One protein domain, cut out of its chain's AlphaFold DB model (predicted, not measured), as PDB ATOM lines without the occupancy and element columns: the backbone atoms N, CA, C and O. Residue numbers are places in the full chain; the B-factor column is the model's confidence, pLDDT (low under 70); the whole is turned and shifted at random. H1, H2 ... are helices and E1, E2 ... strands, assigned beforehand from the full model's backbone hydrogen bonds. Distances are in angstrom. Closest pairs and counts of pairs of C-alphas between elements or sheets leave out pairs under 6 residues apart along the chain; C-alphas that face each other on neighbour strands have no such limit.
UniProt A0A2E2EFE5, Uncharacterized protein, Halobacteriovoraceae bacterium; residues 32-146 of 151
ATOM      1  N   PHE A  32      13.766 -17.097  26.629       94.50
ATOM      2  CA  PHE A  32      12.951 -16.939  25.436       94.50
ATOM      3  C   PHE A  32      13.623 -17.598  24.241       94.50
ATOM      4  O   PHE A  32      14.848 -17.574  24.102       94.50
ATOM      5  N   VAL A  33      12.800 -18.148  23.357       96.00
ATOM      6  CA  VAL A  33      13.199 -18.615  22.035       96.00
ATOM      7  C   VAL A  33      12.402 -17.835  20.999       96.00
ATOM      8  O   VAL A  33      11.185 -17.695  21.119       96.00
ATOM      9  N   VAL A  34      13.083 -17.317  19.982       97.38
ATOM     10  CA  VAL A  34      12.432 -16.643  18.860       97.38
ATOM     11  C   VAL A  34      12.248 -17.641  17.730       97.38
ATOM     12  O   VAL A  34      13.228 -18.130  17.163       97.38
ATOM     13  N   PHE A  35      10.999 -17.947  17.393       97.25
ATOM     14  CA  PHE A  35      10.688 -18.705  16.184       97.25
ATOM     15  C   PHE A  35      10.461 -17.751  15.035       97.25
ATOM     16  O   PHE A  35       9.624 -16.866  15.159       97.25
ATOM     17  N   TYR A  36      11.188 -17.899  13.936       97.00
ATOM     18  CA  TYR A  36      11.146 -16.926  12.848       97.00
ATOM     19  C   TYR A  36      11.061 -17.587  11.477       97.00
ATOM     20  O   TYR A  36      11.436 -18.744  11.304       97.00
ATOM     21  N   ASN A  37      10.597 -16.824  10.494       95.44
ATOM     22  CA  ASN A  37      10.722 -17.155   9.082       95.44
ATOM     23  C   ASN A  37      11.103 -15.876   8.326       95.44
ATOM     24  O   ASN A  37      10.373 -14.881   8.371       95.44
ATOM     25  N   GLN A  38      12.278 -15.882   7.693       92.94
ATOM     26  CA  GLN A  38      12.801 -14.703   6.995       92.94
ATOM     27  C   GLN A  38      12.047 -14.425   5.695       92.94
ATOM     28  O   GLN A  38      11.744 -13.268   5.415       92.94
ATOM     29  N   GLU A  39      11.702 -15.469   4.941       93.00
ATOM     30  CA  GLU A  39      11.030 -15.356   3.641       93.00
ATOM     31  C   GLU A  39       9.620 -14.766   3.784       93.00
ATOM     32  O   GLU A  39       9.220 -13.882   3.030       93.00
ATOM     33  N   LEU A  40       8.890 -15.193   4.815       93.56
ATOM     34  CA  LEU A  40       7.534 -14.731   5.126       93.56
ATOM     35  C   LEU A  40       7.504 -13.551   6.115       93.56
ATOM     36  O   LEU A  40       6.426 -13.070   6.475       93.56
ATOM     37  N   ASN A  41       8.680 -13.073   6.539       93.81
ATOM     38  CA  ASN A  41       8.900 -11.899   7.385       93.81
ATOM     39  C   ASN A  41       8.034 -11.857   8.661       93.81
ATOM     40  O   ASN A  41       7.261 -10.920   8.892       93.81
ATOM     41  N   PHE A  42       8.160 -12.878   9.510       96.06
ATOM     42  CA  PHE A  42       7.524 -12.885  10.827       96.06
ATOM     43  C   PHE A  42       8.370 -13.598  11.884       96.06
ATOM     44  O   PHE A  42       9.242 -14.411  11.572       96.06
ATOM     45  N   CYS A  43       8.058 -13.340  13.155       97.44
ATOM     46  CA  CYS A  43       8.519 -14.177  14.256       97.44
ATOM     47  C   CYS A  43       7.558 -14.236  15.445       97.44
ATOM     48  O   CYS A  43       6.678 -13.398  15.606       97.44
ATOM     49  N   PHE A  44       7.766 -15.228  16.303       97.25
ATOM     50  CA  PHE A  44       7.124 -15.420  17.593       97.25
ATOM     51  C   PHE A  44       8.172 -15.324  18.692       97.25
ATOM     52  O   PHE A  44       9.250 -15.902  18.567       97.25
ATOM     53  N   LEU A  45       7.833 -14.652  19.788       96.25
ATOM     54  CA  LEU A  45       8.621 -14.685  21.013       96.25
ATOM     55  C   LEU A  45       7.994 -15.703  21.969       96.25
ATOM     56  O   LEU A  45       6.883 -15.488  22.455       96.25
ATOM     57  N   VAL A  46       8.689 -16.812  22.215       95.69
ATOM     58  CA  VAL A  46       8.174 -17.936  23.004       95.69
ATOM     59  C   VAL A  46       8.927 -18.025  24.326       95.69
ATOM     60  O   VAL A  46      10.141 -18.179  24.351       95.69
ATOM     61  N   ASP A  47       8.179 -17.886  25.415       92.38
ATOM     62  CA  ASP A  47       8.622 -17.974  26.812       92.38
ATOM     63  C   ASP A  47       8.799 -19.451  27.231       92.38
ATOM     64  O   ASP A  47       8.095 -20.331  26.730       92.38
ATOM     65  N   ASP A  48       9.726 -19.734  28.144       89.62
ATOM     66  CA  ASP A  48      10.035 -21.085  28.641       89.62
ATOM     67  C   ASP A  48       8.876 -21.809  29.351       89.62
ATOM     68  O   ASP A  48       8.911 -23.032  29.507       89.62
ATOM     69  N   ARG A  49       7.792 -21.106  29.697       90.06
ATOM     70  CA  ARG A  49       6.538 -21.715  30.174       90.06
ATOM     71  C   ARG A  49       5.789 -22.501  29.096       90.06
ATOM     72  O   ARG A  49       4.824 -23.196  29.430       90.06
ATOM     73  N   TYR A  50       6.174 -22.373  27.827       94.25
ATOM     74  CA  TYR A  50       5.604 -23.152  26.733       94.25
ATOM     75  C   TYR A  50       6.506 -24.325  26.365       94.25
ATOM     76  O   TYR A  50       7.680 -24.172  26.041       94.25
ATOM     77  N   SER A  51       5.910 -25.508  26.324       95.69
ATOM     78  CA  SER A  51       6.454 -26.649  25.594       95.69
ATOM     79  C   SER A  51       5.949 -26.625  24.156       95.69
ATOM     80  O   SER A  51       4.898 -26.041  23.872       95.69
ATOM     81  N   TYR A  52       6.695 -27.247  23.246       96.19
ATOM     82  CA  TYR A  52       6.343 -27.231  21.838       96.19
ATOM     83  C   TYR A  52       6.840 -28.429  21.037       96.19
ATOM     84  O   TYR A  52       7.819 -29.084  21.386       96.19
ATOM     85  N   GLU A  53       6.173 -28.639  19.907       96.19
ATOM     86  CA  GLU A  53       6.504 -29.603  18.864       96.19
ATOM     87  C   GLU A  53       6.507 -28.864  17.519       96.19
ATOM     88  O   GLU A  53       5.549 -28.158  17.183       96.19
ATOM     89  N   LEU A  54       7.605 -28.991  16.774       93.94
ATOM     90  CA  LEU A  54       7.795 -28.345  15.477       93.94
ATOM     91  C   LEU A  54       7.712 -29.382  14.362       93.94
ATOM     92  O   LEU A  54       8.375 -30.415  14.428       93.94
ATOM     93  N   ASP A  55       6.959 -29.048  13.325       91.81
ATOM     94  CA  ASP A  55       6.900 -29.761  12.056       91.81
ATOM     95  C   ASP A  55       7.218 -28.792  10.899       91.81
ATOM     96  O   ASP A  55       7.431 -27.591  11.099       91.81
ATOM     97  N   LYS A  56       7.270 -29.305   9.668       87.19
ATOM     98  CA  LYS A  56       7.439 -28.493   8.460       87.19
ATOM     99  C   LYS A  56       6.244 -27.578   8.207       87.19
ATOM    100  O   LYS A  56       6.441 -26.470   7.723       87.19
ATOM    101  N   THR A  57       5.027 -28.025   8.519       86.62
ATOM    102  CA  THR A  57       3.786 -27.298   8.171       86.62
ATOM    103  C   THR A  57       3.052 -26.719   9.376       86.62
ATOM    104  O   THR A  57       2.216 -25.826   9.230       86.62
ATOM    105  N   PHE A  58       3.374 -27.194  10.582       93.06
ATOM    106  CA  PHE A  58       2.738 -26.733  11.805       93.06
ATOM    107  C   PHE A  58       3.708 -26.620  12.979       93.06
ATOM    108  O   PHE A  58       4.779 -27.218  13.025       93.06
ATOM    109  N   PHE A  59       3.289 -25.843  13.964       94.25
ATOM    110  CA  PHE A  59       3.946 -25.674  15.244       94.25
ATOM    111  C   PHE A  59       2.881 -25.796  16.333       94.25
ATOM    112  O   PHE A  59       1.949 -24.990  16.409       94.25
ATOM    113  N   ARG A  60       2.986 -26.834  17.165       96.62
ATOM    114  CA  ARG A  60       2.119 -27.024  18.334       96.62
ATOM    115  C   ARG A  60       2.812 -26.482  19.565       96.62
ATOM    116  O   ARG A  60       4.005 -26.699  19.754       96.62
ATOM    117  N   TYR A  61       2.042 -25.839  20.429       96.62
ATOM    118  CA  TYR A  61       2.533 -25.295  21.684       96.62
ATOM    119  C   TYR A  61       1.533 -25.537  22.809       96.62
ATOM    120  O   TYR A  61       0.320 -25.576  22.591       96.62
ATOM    121  N   TRP A  62       2.025 -25.711  24.029       96.31
ATOM    122  CA  TRP A  62       1.179 -25.895  25.203       96.31
ATOM    123  C   TRP A  62       1.857 -25.393  26.471       96.31
ATOM    124  O   TRP A  62       3.078 -25.367  26.584       96.31
ATOM    125  N   GLY A  63       1.037 -24.997  27.437       93.81
ATOM    126  CA  GLY A  63       1.477 -24.588  28.763       93.81
ATOM    127  C   GLY A  63       0.338 -24.775  29.758       93.81
ATOM    128  O   GLY A  63      -0.776 -24.289  29.547       93.81
ATOM    129  N   GLY A  64       0.586 -25.524  30.832       91.31
ATOM    130  CA  GLY A  64      -0.475 -25.937  31.751       91.31
ATOM    131  C   GLY A  64      -1.611 -26.665  31.017       91.31
ATOM    132  O   GLY A  64      -1.383 -27.667  30.348       91.31
ATOM    133  N   LYS A  65      -2.845 -26.150  31.129       92.62
ATOM    134  CA  LYS A  65      -4.037 -26.707  30.452       92.62
ATOM    135  C   LYS A  65      -4.308 -26.088  29.074       92.62
ATOM    136  O   LYS A  65      -5.227 -26.525  28.382       92.62
ATOM    137  N   ASN A  66      -3.555 -25.059  28.697       94.25
ATOM    138  CA  ASN A  66      -3.737 -24.349  27.438       94.25
ATOM    139  C   ASN A  66      -2.898 -24.998  26.343       94.25
ATOM    140  O   ASN A  66      -1.765 -25.417  26.583       94.25
ATOM    141  N   LYS A  67      -3.447 -25.054  25.132       96.69
ATOM    142  CA  LYS A  67      -2.764 -25.609  23.961       96.69
ATOM    143  C   LYS A  67      -3.164 -24.861  22.706       96.69
ATOM    144  O   LYS A  67      -4.319 -24.458  22.582       96.69
ATOM    145  N   GLY A  68      -2.231 -24.711  21.784       96.69
ATOM    146  CA  GLY A  68      -2.487 -24.143  20.477       96.69
ATOM    147  C   GLY A  68      -1.715 -24.847  19.374       96.69
ATOM    148  O   GLY A  68      -0.776 -25.610  19.621       96.69
ATOM    149  N   LYS A  69      -2.156 -24.611  18.146       97.50
ATOM    150  CA  LYS A  69      -1.518 -25.102  16.930       97.50
ATOM    151  C   LYS A  69      -1.520 -23.971  15.916       97.50
ATOM    152  O   LYS A  69      -2.592 -23.489  15.559       97.50
ATOM    153  N   ILE A  70      -0.327 -23.589  15.478       97.31
ATOM    154  CA  ILE A  70      -0.105 -22.655  14.381       97.31
ATOM    155  C   ILE A  70       0.209 -23.463  13.126       97.31
ATOM    156  O   ILE A  70       1.066 -24.342  13.162       97.31
ATOM    157  N   GLU A  71      -0.472 -23.167  12.029       96.62
ATOM    158  CA  GLU A  71      -0.285 -23.817  10.728       96.62
ATOM    159  C   GLU A  71       0.004 -22.767   9.663       96.62
ATOM    160  O   GLU A  71      -0.604 -21.696   9.676       96.62
ATOM    161  N   LEU A  72       0.913 -23.081   8.744       95.25
ATOM    162  CA  LEU A  72       1.129 -22.294   7.536       95.25
ATOM    163  C   LEU A  72       0.276 -22.886   6.414       95.25
ATOM    164  O   LEU A  72       0.459 -24.047   6.054       95.25
ATOM    165  N   LEU A  73      -0.635 -22.093   5.855       95.12
ATOM    166  CA  LEU A  73      -1.501 -22.511   4.753       95.12
ATOM    167  C   LEU A  73      -1.302 -21.596   3.545       95.12
ATOM    168  O   LEU A  73      -1.147 -20.386   3.710       95.12
ATOM    169  N   ASN A  74      -1.348 -22.175   2.345       94.56
ATOM    170  CA  ASN A  74      -1.426 -21.437   1.084       94.56
ATOM    171  C   ASN A  74      -2.903 -21.136   0.779       94.56
ATOM    172  O   ASN A  74      -3.573 -21.886   0.071       94.56
ATOM    173  N   ASP A  75      -3.436 -20.120   1.452       93.88
ATOM    174  CA  ASP A  75      -4.795 -19.618   1.283       93.88
ATOM    175  C   ASP A  75      -4.908 -18.184   1.848       93.88
ATOM    176  O   ASP A  75      -4.110 -17.747   2.683       93.88
ATOM    177  N   LYS A  76      -5.935 -17.445   1.418       93.06
ATOM    178  CA  LYS A  76      -6.243 -16.084   1.883       93.06
ATOM    179  C   LYS A  76      -7.042 -16.097   3.187       93.06
ATOM    180  O   LYS A  76      -7.583 -17.120   3.607       93.06
ATOM    181  N   LEU A  77      -7.147 -14.930   3.827       93.44
ATOM    182  CA  LEU A  77      -7.997 -14.760   5.006       93.44
ATOM    183  C   LEU A  77      -9.457 -15.121   4.705       93.44
ATOM    184  O   LEU A  77     -10.048 -14.661   3.721       93.44
ATOM    185  N   SER A  78     -10.051 -15.886   5.611       93.12
ATOM    186  CA  SER A  78     -11.448 -16.289   5.580       93.12
ATOM    187  C   SER A  78     -12.361 -15.062   5.681       93.12
ATOM    188  O   SER A  78     -12.182 -14.175   6.524       93.12
ATOM    189  N   LYS A  79     -13.358 -14.988   4.792       90.44
ATOM    190  CA  LYS A  79     -14.242 -13.815   4.653       90.44
ATOM    191  C   LYS A  79     -15.218 -13.641   5.820       90.44
ATOM    192  O   LYS A  79     -15.700 -12.531   6.028       90.44
ATOM    193  N   ASP A  80     -15.517 -14.709   6.556       91.50
ATOM    194  CA  ASP A  80     -16.447 -14.708   7.693       91.50
ATOM    195  C   ASP A  80     -15.807 -14.209   9.000       91.50
ATOM    196  O   ASP A  80     -16.489 -14.082  10.019       91.50
ATOM    197  N   LEU A  81     -14.503 -13.922   8.994       90.12
ATOM    198  CA  LEU A  81     -13.778 -13.500  10.184       90.12
ATOM    199  C   LEU A  81     -13.833 -11.986  10.388       90.12
ATOM    200  O   LEU A  81     -13.729 -11.185   9.455       90.12
ATOM    201  N   LYS A  82     -13.905 -11.576  11.659       91.50
ATOM    202  CA  LYS A  82     -13.764 -10.166  12.018       91.50
ATOM    203  C   LYS A  82     -12.323  -9.732  11.760       91.50
ATOM    204  O   LYS A  82     -11.409 -10.232  12.418       91.50
ATOM    205  N   LYS A  83     -12.140  -8.782  10.842       92.81
ATOM    206  CA  LYS A  83     -10.827  -8.220  10.517       92.81
ATOM    207  C   LYS A  83     -10.309  -7.338  11.651       92.81
ATOM    208  O   LYS A  83     -11.033  -6.489  12.172       92.81
ATOM    209  N   VAL A  84      -9.053  -7.540  12.020       93.25
ATOM    210  CA  VAL A  84      -8.318  -6.792  13.042       93.25
ATOM    211  C   VAL A  84      -6.875  -6.605  12.582       93.25
ATOM    212  O   VAL A  84      -6.351  -7.426  11.838       93.25
ATOM    213  N   ASN A  85      -6.219  -5.535  13.026       93.31
ATOM    214  CA  ASN A  85      -4.782  -5.359  12.818       93.31
ATOM    215  C   ASN A  85      -4.042  -5.744  14.099       93.31
ATOM    216  O   ASN A  85      -4.300  -5.163  15.154       93.31
ATOM    217  N   LEU A  86      -3.129  -6.711  14.016       92.25
ATOM    218  CA  LEU A  86      -2.370  -7.227  15.161       92.25
ATOM    219  C   LEU A  86      -0.890  -7.314  14.796       92.25
ATOM    220  O   LEU A  86      -0.549  -7.977  13.827       92.25
ATOM    221  N   ASN A  87      -0.014  -6.639  15.549       92.12
ATOM    222  CA  ASN A  87       1.455  -6.694  15.407       92.12
ATOM    223  C   ASN A  87       1.991  -6.537  13.964       92.12
ATOM    224  O   ASN A  87       3.000  -7.131  13.573       92.12
ATOM    225  N   GLY A  88       1.299  -5.732  13.153       91.81
ATOM    226  CA  GLY A  88       1.652  -5.495  11.753       91.81
ATOM    227  C   GLY A  88       1.066  -6.481  10.741       91.81
ATOM    228  O   GLY A  88       1.456  -6.409   9.581       91.81
ATOM    229  N   PHE A  89       0.139  -7.349  11.145       95.38
ATOM    230  CA  PHE A  89      -0.637  -8.217  10.257       95.38
ATOM    231  C   PHE A  89      -2.071  -7.718  10.127       95.38
ATOM    232  O   PHE A  89      -2.675  -7.307  11.124       95.38
ATOM    233  N   LEU A  90      -2.630  -7.849   8.923       95.56
ATOM    234  CA  LEU A  90      -4.072  -7.972   8.766       95.56
ATOM    235  C   LEU A  90      -4.460  -9.378   9.232       95.56
ATOM    236  O   LEU A  90      -3.885 -10.366   8.776       95.56
ATOM    237  N   ALA A  91      -5.395  -9.469  10.168       95.25
ATOM    238  CA  ALA A  91      -5.771 -10.727  10.787       95.25
ATOM    239  C   ALA A  91      -7.292 -10.899  10.854       95.25
ATOM    240  O   ALA A  91      -8.038  -9.930  10.991       95.25
ATOM    241  N   GLY A  92      -7.752 -12.141  10.765       96.19
ATOM    242  CA  GLY A  92      -9.123 -12.553  11.038       96.19
ATOM    243  C   GLY A  92      -9.222 -13.192  12.419       96.19
ATOM    244  O   GLY A  92      -8.321 -13.913  12.839       96.19
ATOM    245  N   TYR A  93     -10.313 -12.940  13.141       94.50
ATOM    246  CA  TYR A  93     -10.547 -13.540  14.453       94.50
ATOM    247  C   TYR A  93     -11.967 -14.076  14.612       94.50
ATOM    248  O   TYR A  93     -12.950 -13.409  14.268       94.50
ATOM    249  N   LYS A  94     -12.064 -15.254  15.232       94.50
ATOM    250  CA  LYS A  94     -13.312 -15.868  15.692       94.50
ATOM    251  C   LYS A  94     -13.092 -16.558  17.030       94.50
ATOM    252  O   LYS A  94     -12.073 -17.198  17.275       94.50
ATOM    253  N   LYS A  95     -14.083 -16.454  17.912       93.38
ATOM    254  CA  LYS A  95     -14.095 -17.137  19.208       93.38
ATOM    255  C   LYS A  95     -15.340 -17.988  19.324       93.38
ATOM    256  O   LYS A  95     -16.439 -17.498  19.089       93.38
ATOM    257  N   SER A  96     -15.165 -19.231  19.753       92.62
ATOM    258  CA  SER A  96     -16.262 -20.134  20.089       92.62
ATOM    259  C   SER A  96     -15.958 -20.814  21.418       92.62
ATOM    260  O   SER A  96     -15.006 -21.583  21.525       92.62
ATOM    261  N   LYS A  97     -16.746 -20.505  22.456       91.94
ATOM    262  CA  LYS A  97     -16.532 -20.985  23.834       91.94
ATOM    263  C   LYS A  97     -15.093 -20.720  24.319       91.94
ATOM    264  O   LYS A  97     -14.699 -19.564  24.501       91.94
ATOM    265  N   ASN A  98     -14.323 -21.785  24.534       92.69
ATOM    266  CA  ASN A  98     -12.927 -21.774  24.957       92.69
ATOM    267  C   ASN A  98     -11.935 -21.849  23.786       92.69
ATOM    268  O   ASN A  98     -10.739 -21.751  24.030       92.69
ATOM    269  N   ASN A  99     -12.392 -21.991  22.543       93.81
ATOM    270  CA  ASN A  99     -11.530 -21.993  21.370       93.81
ATOM    271  C   ASN A  99     -11.416 -20.583  20.771       93.81
ATOM    272  O   ASN A  99     -12.415 -19.865  20.623       93.81
ATOM    273  N   ARG A 100     -10.197 -20.193  20.418       93.88
ATOM    274  CA  ARG A 100      -9.881 -18.968  19.684       93.88
ATOM    275  C   ARG A 100      -9.223 -19.365  18.376       93.88
ATOM    276  O   ARG A 100      -8.274 -20.137  18.383       93.88
ATOM    277  N   HIS A 101      -9.739 -18.822  17.290       95.69
ATOM    278  CA  HIS A 101      -9.219 -19.027  15.953       95.69
ATOM    279  C   HIS A 101      -8.738 -17.683  15.419       95.69
ATOM    280  O   HIS A 101      -9.529 -16.735  15.330       95.69
ATOM    281  N   PHE A 102      -7.451 -17.600  15.111       96.50
ATOM    282  CA  PHE A 102      -6.851 -16.451  14.450       96.50
ATOM    283  C   PHE A 102      -6.295 -16.867  13.098       96.50
ATOM    284  O   PHE A 102      -5.675 -17.918  12.976       96.50
ATOM    285  N   GLU A 103      -6.464 -16.003  12.108       97.38
ATOM    286  CA  GLU A 103      -5.763 -16.094  10.835       97.38
ATOM    287  C   GLU A 103      -4.945 -14.819  10.632       97.38
ATOM    288  O   GLU A 103      -5.464 -13.730  10.861       97.38
ATOM    289  N   TYR A 104      -3.690 -14.925  10.205       97.00
ATOM    290  CA  TYR A 104      -2.796 -13.793   9.957       97.00
ATOM    291  C   TYR A 104      -2.331 -13.823   8.505       97.00
ATOM    292  O   TYR A 104      -1.721 -14.802   8.077       97.00
ATOM    293  N   GLU A 105      -2.589 -12.757   7.755       96.44
ATOM    294  CA  GLU A 105      -2.169 -12.647   6.359       96.44
ATOM    295  C   GLU A 105      -0.655 -12.440   6.273       96.44
ATOM    296  O   GLU A 105      -0.126 -11.454   6.796       96.44
ATOM    297  N   LEU A 106       0.057 -13.360   5.618       94.19
ATOM    298  CA  LEU A 106       1.501 -13.235   5.430       94.19
ATOM    299  C   LEU A 106       1.836 -12.476   4.147       94.19
ATOM    300  O   LEU A 106       2.668 -11.561   4.160       94.19
ATOM    301  N   ASN A 107       1.184 -12.863   3.058       92.25
ATOM    302  CA  ASN A 107       1.245 -12.235   1.745       92.25
ATOM    303  C   ASN A 107      -0.032 -12.613   0.962       92.25
ATOM    304  O   ASN A 107      -1.020 -13.039   1.555       92.25
ATOM    305  N   GLN A 108      -0.027 -12.451  -0.363       89.38
ATOM    306  CA  GLN A 108      -1.202 -12.714  -1.202       89.38
ATOM    307  C   GLN A 108      -1.602 -14.197  -1.294       89.38
ATOM    308  O   GLN A 108      -2.734 -14.481  -1.693       89.38
ATOM    309  N   GLU A 109      -0.696 -15.111  -0.941       91.56
ATOM    310  CA  GLU A 109      -0.849 -16.563  -1.086       91.56
ATOM    311  C   GLU A 109      -0.892 -17.281   0.264       91.56
ATOM    312  O   GLU A 109      -1.589 -18.274   0.401       91.56
ATOM    313  N   TYR A 110      -0.187 -16.781   1.280       94.38
ATOM    314  CA  TYR A 110       0.003 -17.492   2.542       94.38
ATOM    315  C   TYR A 110      -0.668 -16.811   3.733       94.38
ATOM    316  O   TYR A 110      -0.631 -15.585   3.893       94.38
ATOM    317  N   LYS A 111      -1.168 -17.641   4.653       95.56
ATOM    318  CA  LYS A 111      -1.640 -17.239   5.981       95.56
ATOM    319  C   LYS A 111      -1.092 -18.140   7.082       95.56
ATOM    320  O   LYS A 111      -0.822 -19.320   6.863       95.56
ATOM    321  N   LEU A 112      -0.985 -17.590   8.289       96.69
ATOM    322  CA  LEU A 112      -0.845 -18.381   9.513       96.69
ATOM    323  C   LEU A 112      -2.211 -18.582  10.150       96.69
ATOM    324  O   LEU A 112      -2.955 -17.616  10.298       96.69
ATOM    325  N   VAL A 113      -2.509 -19.796  10.593       96.88
ATOM    326  CA  VAL A 113      -3.736 -20.117  11.327       96.88
ATOM    327  C   VAL A 113      -3.381 -20.583  12.730       96.88
ATOM    328  O   VAL A 113      -2.722 -21.605  12.866       96.88
ATOM    329  N   ASP A 114      -3.826 -19.871  13.766       96.69
ATOM    330  CA  ASP A 114      -3.684 -20.262  15.176       96.69
ATOM    331  C   ASP A 114      -5.027 -20.747  15.730       96.69
ATOM    332  O   ASP A 114      -5.988 -19.984  15.857       96.69
ATOM    333  N   ASN A 115      -5.080 -22.028  16.086       96.56
ATOM    334  CA  ASN A 115      -6.189 -22.631  16.817       96.56
ATOM    335  C   ASN A 115      -5.782 -22.831  18.275       96.56
ATOM    336  O   ASN A 115      -5.017 -23.747  18.579       96.56
ATOM    337  N   PHE A 116      -6.320 -22.014  19.179       95.81
ATOM    338  CA  PHE A 116      -5.950 -22.000  20.591       95.81
ATOM    339  C   PHE A 116      -7.107 -22.372  21.521       95.81
ATOM    340  O   PHE A 116      -8.134 -21.692  21.597       95.81
ATOM    341  N   ILE A 117      -6.889 -23.401  22.335       94.81
ATOM    342  CA  ILE A 117      -7.807 -23.852  23.377       94.81
ATOM    343  C   ILE A 117      -7.414 -23.201  24.706       94.81
ATOM    344  O   ILE A 117      -6.433 -23.564  25.357       94.81
ATOM    345  N   ASN A 118      -8.240 -22.247  25.122       91.75
ATOM    346  CA  ASN A 118      -8.101 -21.453  26.334       91.75
ATOM    347  C   ASN A 118      -8.827 -22.112  27.520       91.75
ATOM    348  O   ASN A 118      -9.956 -21.736  27.848       91.75
ATOM    349  N   ALA A 119      -8.199 -23.100  28.158       90.56
ATOM    350  CA  ALA A 119      -8.755 -23.820  29.311       90.56
ATOM    351  C   ALA A 119      -8.371 -23.215  30.680       90.56
ATOM    352  O   ALA A 119      -8.893 -23.630  31.713       90.56
ATOM    353  N   SER A 120      -7.454 -22.249  30.709       87.94
ATOM    354  CA  SER A 120      -6.940 -21.586  31.911       87.94
ATOM    355  C   SER A 120      -6.479 -20.156  31.598       87.94
ATOM    356  O   SER A 120      -6.270 -19.805  30.439       87.94
ATOM    357  N   LYS A 121      -6.328 -19.301  32.621       86.31
ATOM    358  CA  LYS A 121      -5.996 -17.871  32.442       86.31
ATOM    359  C   LYS A 121      -4.605 -17.633  31.831       86.31
ATOM    360  O   LYS A 121      -4.390 -16.597  31.210       86.31
ATOM    361  N   SER A 122      -3.666 -18.555  32.034       83.88
ATOM    362  CA  SER A 122      -2.271 -18.428  31.610       83.88
ATOM    363  C   SER A 122      -1.688 -19.810  31.296       83.88
ATOM    364  O   SER A 122      -2.032 -20.763  31.992       83.88
ATOM    365  N   PRO A 123      -0.759 -19.907  30.333       83.69
ATOM    366  CA  PRO A 123      -0.253 -18.825  29.484       83.69
ATOM    367  C   PRO A 123      -1.188 -18.548  28.285       83.69
ATOM    368  O   PRO A 123      -2.036 -19.372  27.954       83.69
ATOM    369  N   VAL A 124      -1.121 -17.349  27.696       89.50
ATOM    370  CA  VAL A 124      -2.039 -16.910  26.616       89.50
ATOM    371  C   VAL A 124      -1.683 -17.547  25.262       89.50
ATOM    372  O   VAL A 124      -0.726 -18.309  25.176       89.50
ATOM    373  N   ASN A 125      -2.444 -17.291  24.199       91.56
ATOM    374  CA  ASN A 125      -2.043 -17.741  22.865       91.56
ATOM    375  C   ASN A 125      -0.779 -17.002  22.396       91.56
ATOM    376  O   ASN A 125      -0.553 -15.850  22.779       91.56
ATOM    377  N   LEU A 126       0.038 -17.668  21.582       94.62
ATOM    378  CA  LEU A 126       1.192 -17.033  20.950       94.62
ATOM    379  C   LEU A 126       0.713 -16.152  19.793       94.62
ATOM    380  O   LEU A 126      -0.242 -16.490  19.101       94.62
ATOM    381  N   VAL A 127       1.375 -15.015  19.585       95.06
ATOM    382  CA  VAL A 127       1.032 -14.068  18.516       95.06
ATOM    383  C   VAL A 127       2.270 -13.749  17.678       95.06
ATOM    384  O   VAL A 127       3.348 -13.563  18.252       95.06
ATOM    385  N   PRO A 128       2.148 -13.690  16.340       96.94
ATOM    386  CA  PRO A 128       3.271 -13.337  15.489       96.94
ATOM    387  C   PRO A 128       3.545 -11.831  15.553       96.94
ATOM    388  O   PRO A 128       2.655 -11.025  15.832       96.94
ATOM    389  N   TYR A 129       4.781 -11.454  15.243       97.19
ATOM    390  CA  TYR A 129       5.262 -10.086  15.089       97.19
ATOM    391  C   TYR A 129       5.865  -9.910  13.700       97.19
ATOM    392  O   TYR A 129       6.675 -10.731  13.268       97.19
ATOM    393  N   ARG A 130       5.489  -8.826  13.012       95.25
ATOM    394  CA  ARG A 130       6.106  -8.411  11.743       95.25
ATOM    395  C   ARG A 130       6.981  -7.185  11.944       95.25
ATOM    396  O   ARG A 130       8.173  -7.216  11.663       95.25
ATOM    397  N   LYS A 131       6.400  -6.109  12.482       93.38
ATOM    398  CA  LYS A 131       7.080  -4.812  12.626       93.38
ATOM    399  C   LYS A 131       8.230  -4.875  13.628       93.38
ATOM    400  O   LYS A 131       9.322  -4.385  13.361       93.38
ATOM    401  N   GLU A 132       8.003  -5.516  14.767       95.06
ATOM    402  CA  GLU A 132       8.965  -5.589  15.867       95.06
ATOM    403  C   GLU A 132       9.962  -6.740  15.705       95.06
ATOM    404  O   GLU A 132      10.890  -6.861  16.505       95.06
ATOM    405  N   CYS A 133       9.809  -7.575  14.673       94.94
ATOM    406  CA  CYS A 133      10.540  -8.830  14.578       94.94
ATOM    407  C   CYS A 133      12.062  -8.635  14.552       94.94
ATOM    408  O   CYS A 133      12.787  -9.309  15.281       94.94
ATOM    409  N   LYS A 134      12.552  -7.628  13.814       94.44
ATOM    410  CA  LYS A 134      13.981  -7.276  13.785       94.44
ATOM    411  C   LYS A 134      14.523  -6.932  15.176       94.44
ATOM    412  O   LYS A 134      15.591  -7.403  15.548       94.44
ATOM    413  N   LYS A 135      13.777  -6.140  15.954       95.62
ATOM    414  CA  LYS A 135      14.164  -5.748  17.318       95.62
ATOM    415  C   LYS A 135      14.140  -6.948  18.265       95.62
ATOM    416  O   LYS A 135      15.029  -7.087  19.096       95.62
ATOM    417  N   ILE A 136      13.147  -7.827  18.127       96.00
ATOM    418  CA  ILE A 136      13.055  -9.070  18.903       96.00
ATOM    419  C   ILE A 136      14.279  -9.950  18.620       96.00
ATOM    420  O   ILE A 136      15.000 -10.301  19.545       96.00
ATOM    421  N   MET A 137      14.578 -10.214  17.349       95.50
ATOM    422  CA  MET A 137      15.738 -11.012  16.931       95.50
ATOM    423  C   MET A 137      17.089 -10.421  17.376       95.50
ATOM    424  O   MET A 137      18.070 -11.142  17.467       95.50
ATOM    425  N   GLN A 138      17.188  -9.115  17.635       95.88
ATOM    426  CA  GLN A 138      18.420  -8.505  18.158       95.88
ATOM    427  C   GLN A 138      18.569  -8.669  19.675       95.88
ATOM    428  O   GLN A 138      19.686  -8.742  20.182       95.88
ATOM    429  N   ASN A 139      17.450  -8.701  20.399       95.12
ATOM    430  CA  ASN A 139      17.435  -8.686  21.862       95.12
ATOM    431  C   ASN A 139      17.506 -10.083  22.489       95.12
ATOM    432  O   ASN A 139      17.849 -10.206  23.664       95.12
ATOM    433  N   TYR A 140      17.174 -11.128  21.733       94.81
ATOM    434  CA  TYR A 140      17.201 -12.509  22.202       94.81
ATOM    435  C   TYR A 140      18.276 -13.293  21.446       94.81
ATOM    436  O   TYR A 140      18.626 -12.953  20.326       94.81
ATOM    437  N   LYS A 141      18.868 -14.305  22.091       91.94
ATOM    438  CA  LYS A 141      19.989 -15.072  21.512       91.94
ATOM    439  C   LYS A 141      19.542 -16.373  20.847       91.94
ATOM    440  O   LYS A 141      20.165 -16.832  19.896       91.94
ATOM    441  N   ASN A 142      18.477 -16.986  21.362       95.56
ATOM    442  CA  ASN A 142      18.033 -18.307  20.933       95.56
ATOM    443  C   ASN A 142      17.012 -18.177  19.810       95.56
ATOM    444  O   ASN A 142      15.856 -17.836  20.062       95.56
ATOM    445  N   HIS A 143      17.422 -18.480  18.585       96.56
ATOM    446  CA  HIS A 143      16.562 -18.405  17.408       96.56
ATOM    447  C   HIS A 143      16.370 -19.784  16.787       96.56
ATOM    448  O   HIS A 143      17.322 -20.559  16.690       96.56
ATOM    449  N   LYS A 144      15.152 -20.086  16.335       95.25
ATOM    450  CA  LYS A 144      14.883 -21.253  15.488       95.25
ATOM    451  C   LYS A 144      14.045 -20.839  14.293       95.25
ATOM    452  O   LYS A 144      12.997 -20.217  14.444       95.25
ATOM    453  N   GLU A 145      14.512 -21.192  13.109       95.06
ATOM    454  CA  GLU A 145      13.748 -20.979  11.888       95.06
ATOM    455  C   GLU A 145      12.623 -22.022  11.790       95.06
ATOM    456  O   GLU A 145      12.844 -23.198  12.094       95.06
ATOM    457  N   ILE A 146      11.420 -21.600  11.399       95.12
ATOM    458  CA  ILE A 146      10.229 -22.455  11.294       95.12
ATOM    459  C   ILE A 146       9.565 -22.330   9.923       95.12
ATOM    460  O   ILE A 146       9.714 -21.319   9.236       95.12
TER     461      ILE A 146
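What this domain is: This is residues 32 to 146 of the 151 residues of an uncharacterized protein of Halobacteriovoraceae bacterium (UniProt A0A2E2EFE5). A large, twisted sheet of seven strands winds through the domain, and a small sheet of three strands, E2, E1 and E10, stands partly over the end of it that holds E3 and E4, the two sheets being only partly face to face. The one short helix, H1, covers the far face of the small sheet, and residues 118 to 132 make a long loop that leads from the large sheet back to H1. The printed part has 115 residues, with E1 to E9, H1 and E10 in that order along it; the large sheet runs E3, E4, E5, E9, E8, E7, E6, all antiparallel, and the small one E2, E1, E10, mixed. The class is mostly strand, and the whole is compact, with a radius of gyration of the C-alphas of 13.5 A and spans of 39 by 34 by 24 A.

How they stand to each other: Look first at E1, residues 32 to 37, and E2, residues 42 to 47, an antiparallel hairpin at 162 degrees; N 44 and O 35 are 2.7 A apart, within hydrogen-bond range. After a tight link, E3, residues 51 to 54, and E2 are apart. E3 forms a hairpin with E4, residues 58 to 63, where N 53 and O 60 are 2.9 A apart, and E4 forms the next with E5, residues 66 to 74, where N 61 and O 68 are 2.9 A apart; E3, E4 and E5 are a meander, each strand the antiparallel neighbour of the one before. A second meander follows: E6, residues 82 to 86, E7, residues 89 to 96, E8, residues 99 to 105, and E9, residues 110 to 117. Check N 84 and O 91 at 2.8 A for E6 with E7, N 101 and O 94 at 2.8 A for E7 with E8, and N 114 and O 102 at 2.8 A for E8 with E9. E9 and E5 are antiparallel neighbours at 163 degrees, with N 113 and O 71 2.8 A apart. The edge strands of this sheet are E3 and E6, and E5 and E6 are apart. H1, residues 133 to 139, is on the small sheet at a height of 8.9 A, over E2 and only just over E1, with 3 of its C-alphas falling on E1; it runs only just slantwise to the strands, at 30.2 degrees to E2 on the local plane. The closest C-alphas of E2 and H1 are those of Cys 43 and Cys 133, 5.7 A apart. In H1 every O i to N i+4 pair is within hydrogen-bond range. E10, residues 143 to 145, is the parallel neighbour of E1 at 29 degrees, with N 144 and O 34 2.9 A apart.

Where its parts are: Find C-alpha 32 at (12.951, -16.939, 25.436), where E1 begins; E1 is 16.5 A long and E2 16.8 A. E3 is the shorter partner of E4, which is 17.1 A long. From C-alpha 66 at (-3.737, -24.349, 27.438), E5 runs 26.6 A to C-alpha 74. E6 is 12.2 A long, E7 22.0 A, E8 20.0 A and E9 23.1 A. H1 measures 10.0 A, and E10 ends at C-alpha 145, (13.748, -20.979, 11.888).

The domain as a whole: The two C-alphas farthest apart, those of Asp 80 and Lys 141, are 39.0 A apart. The printed part has no cut. The link from E9 to H1, 15 residues, is long, and that from E5 to E6, 7 residues, is short but not tight. The mean pLDDT of the printed part is 94.0, and no printed residue is under 70.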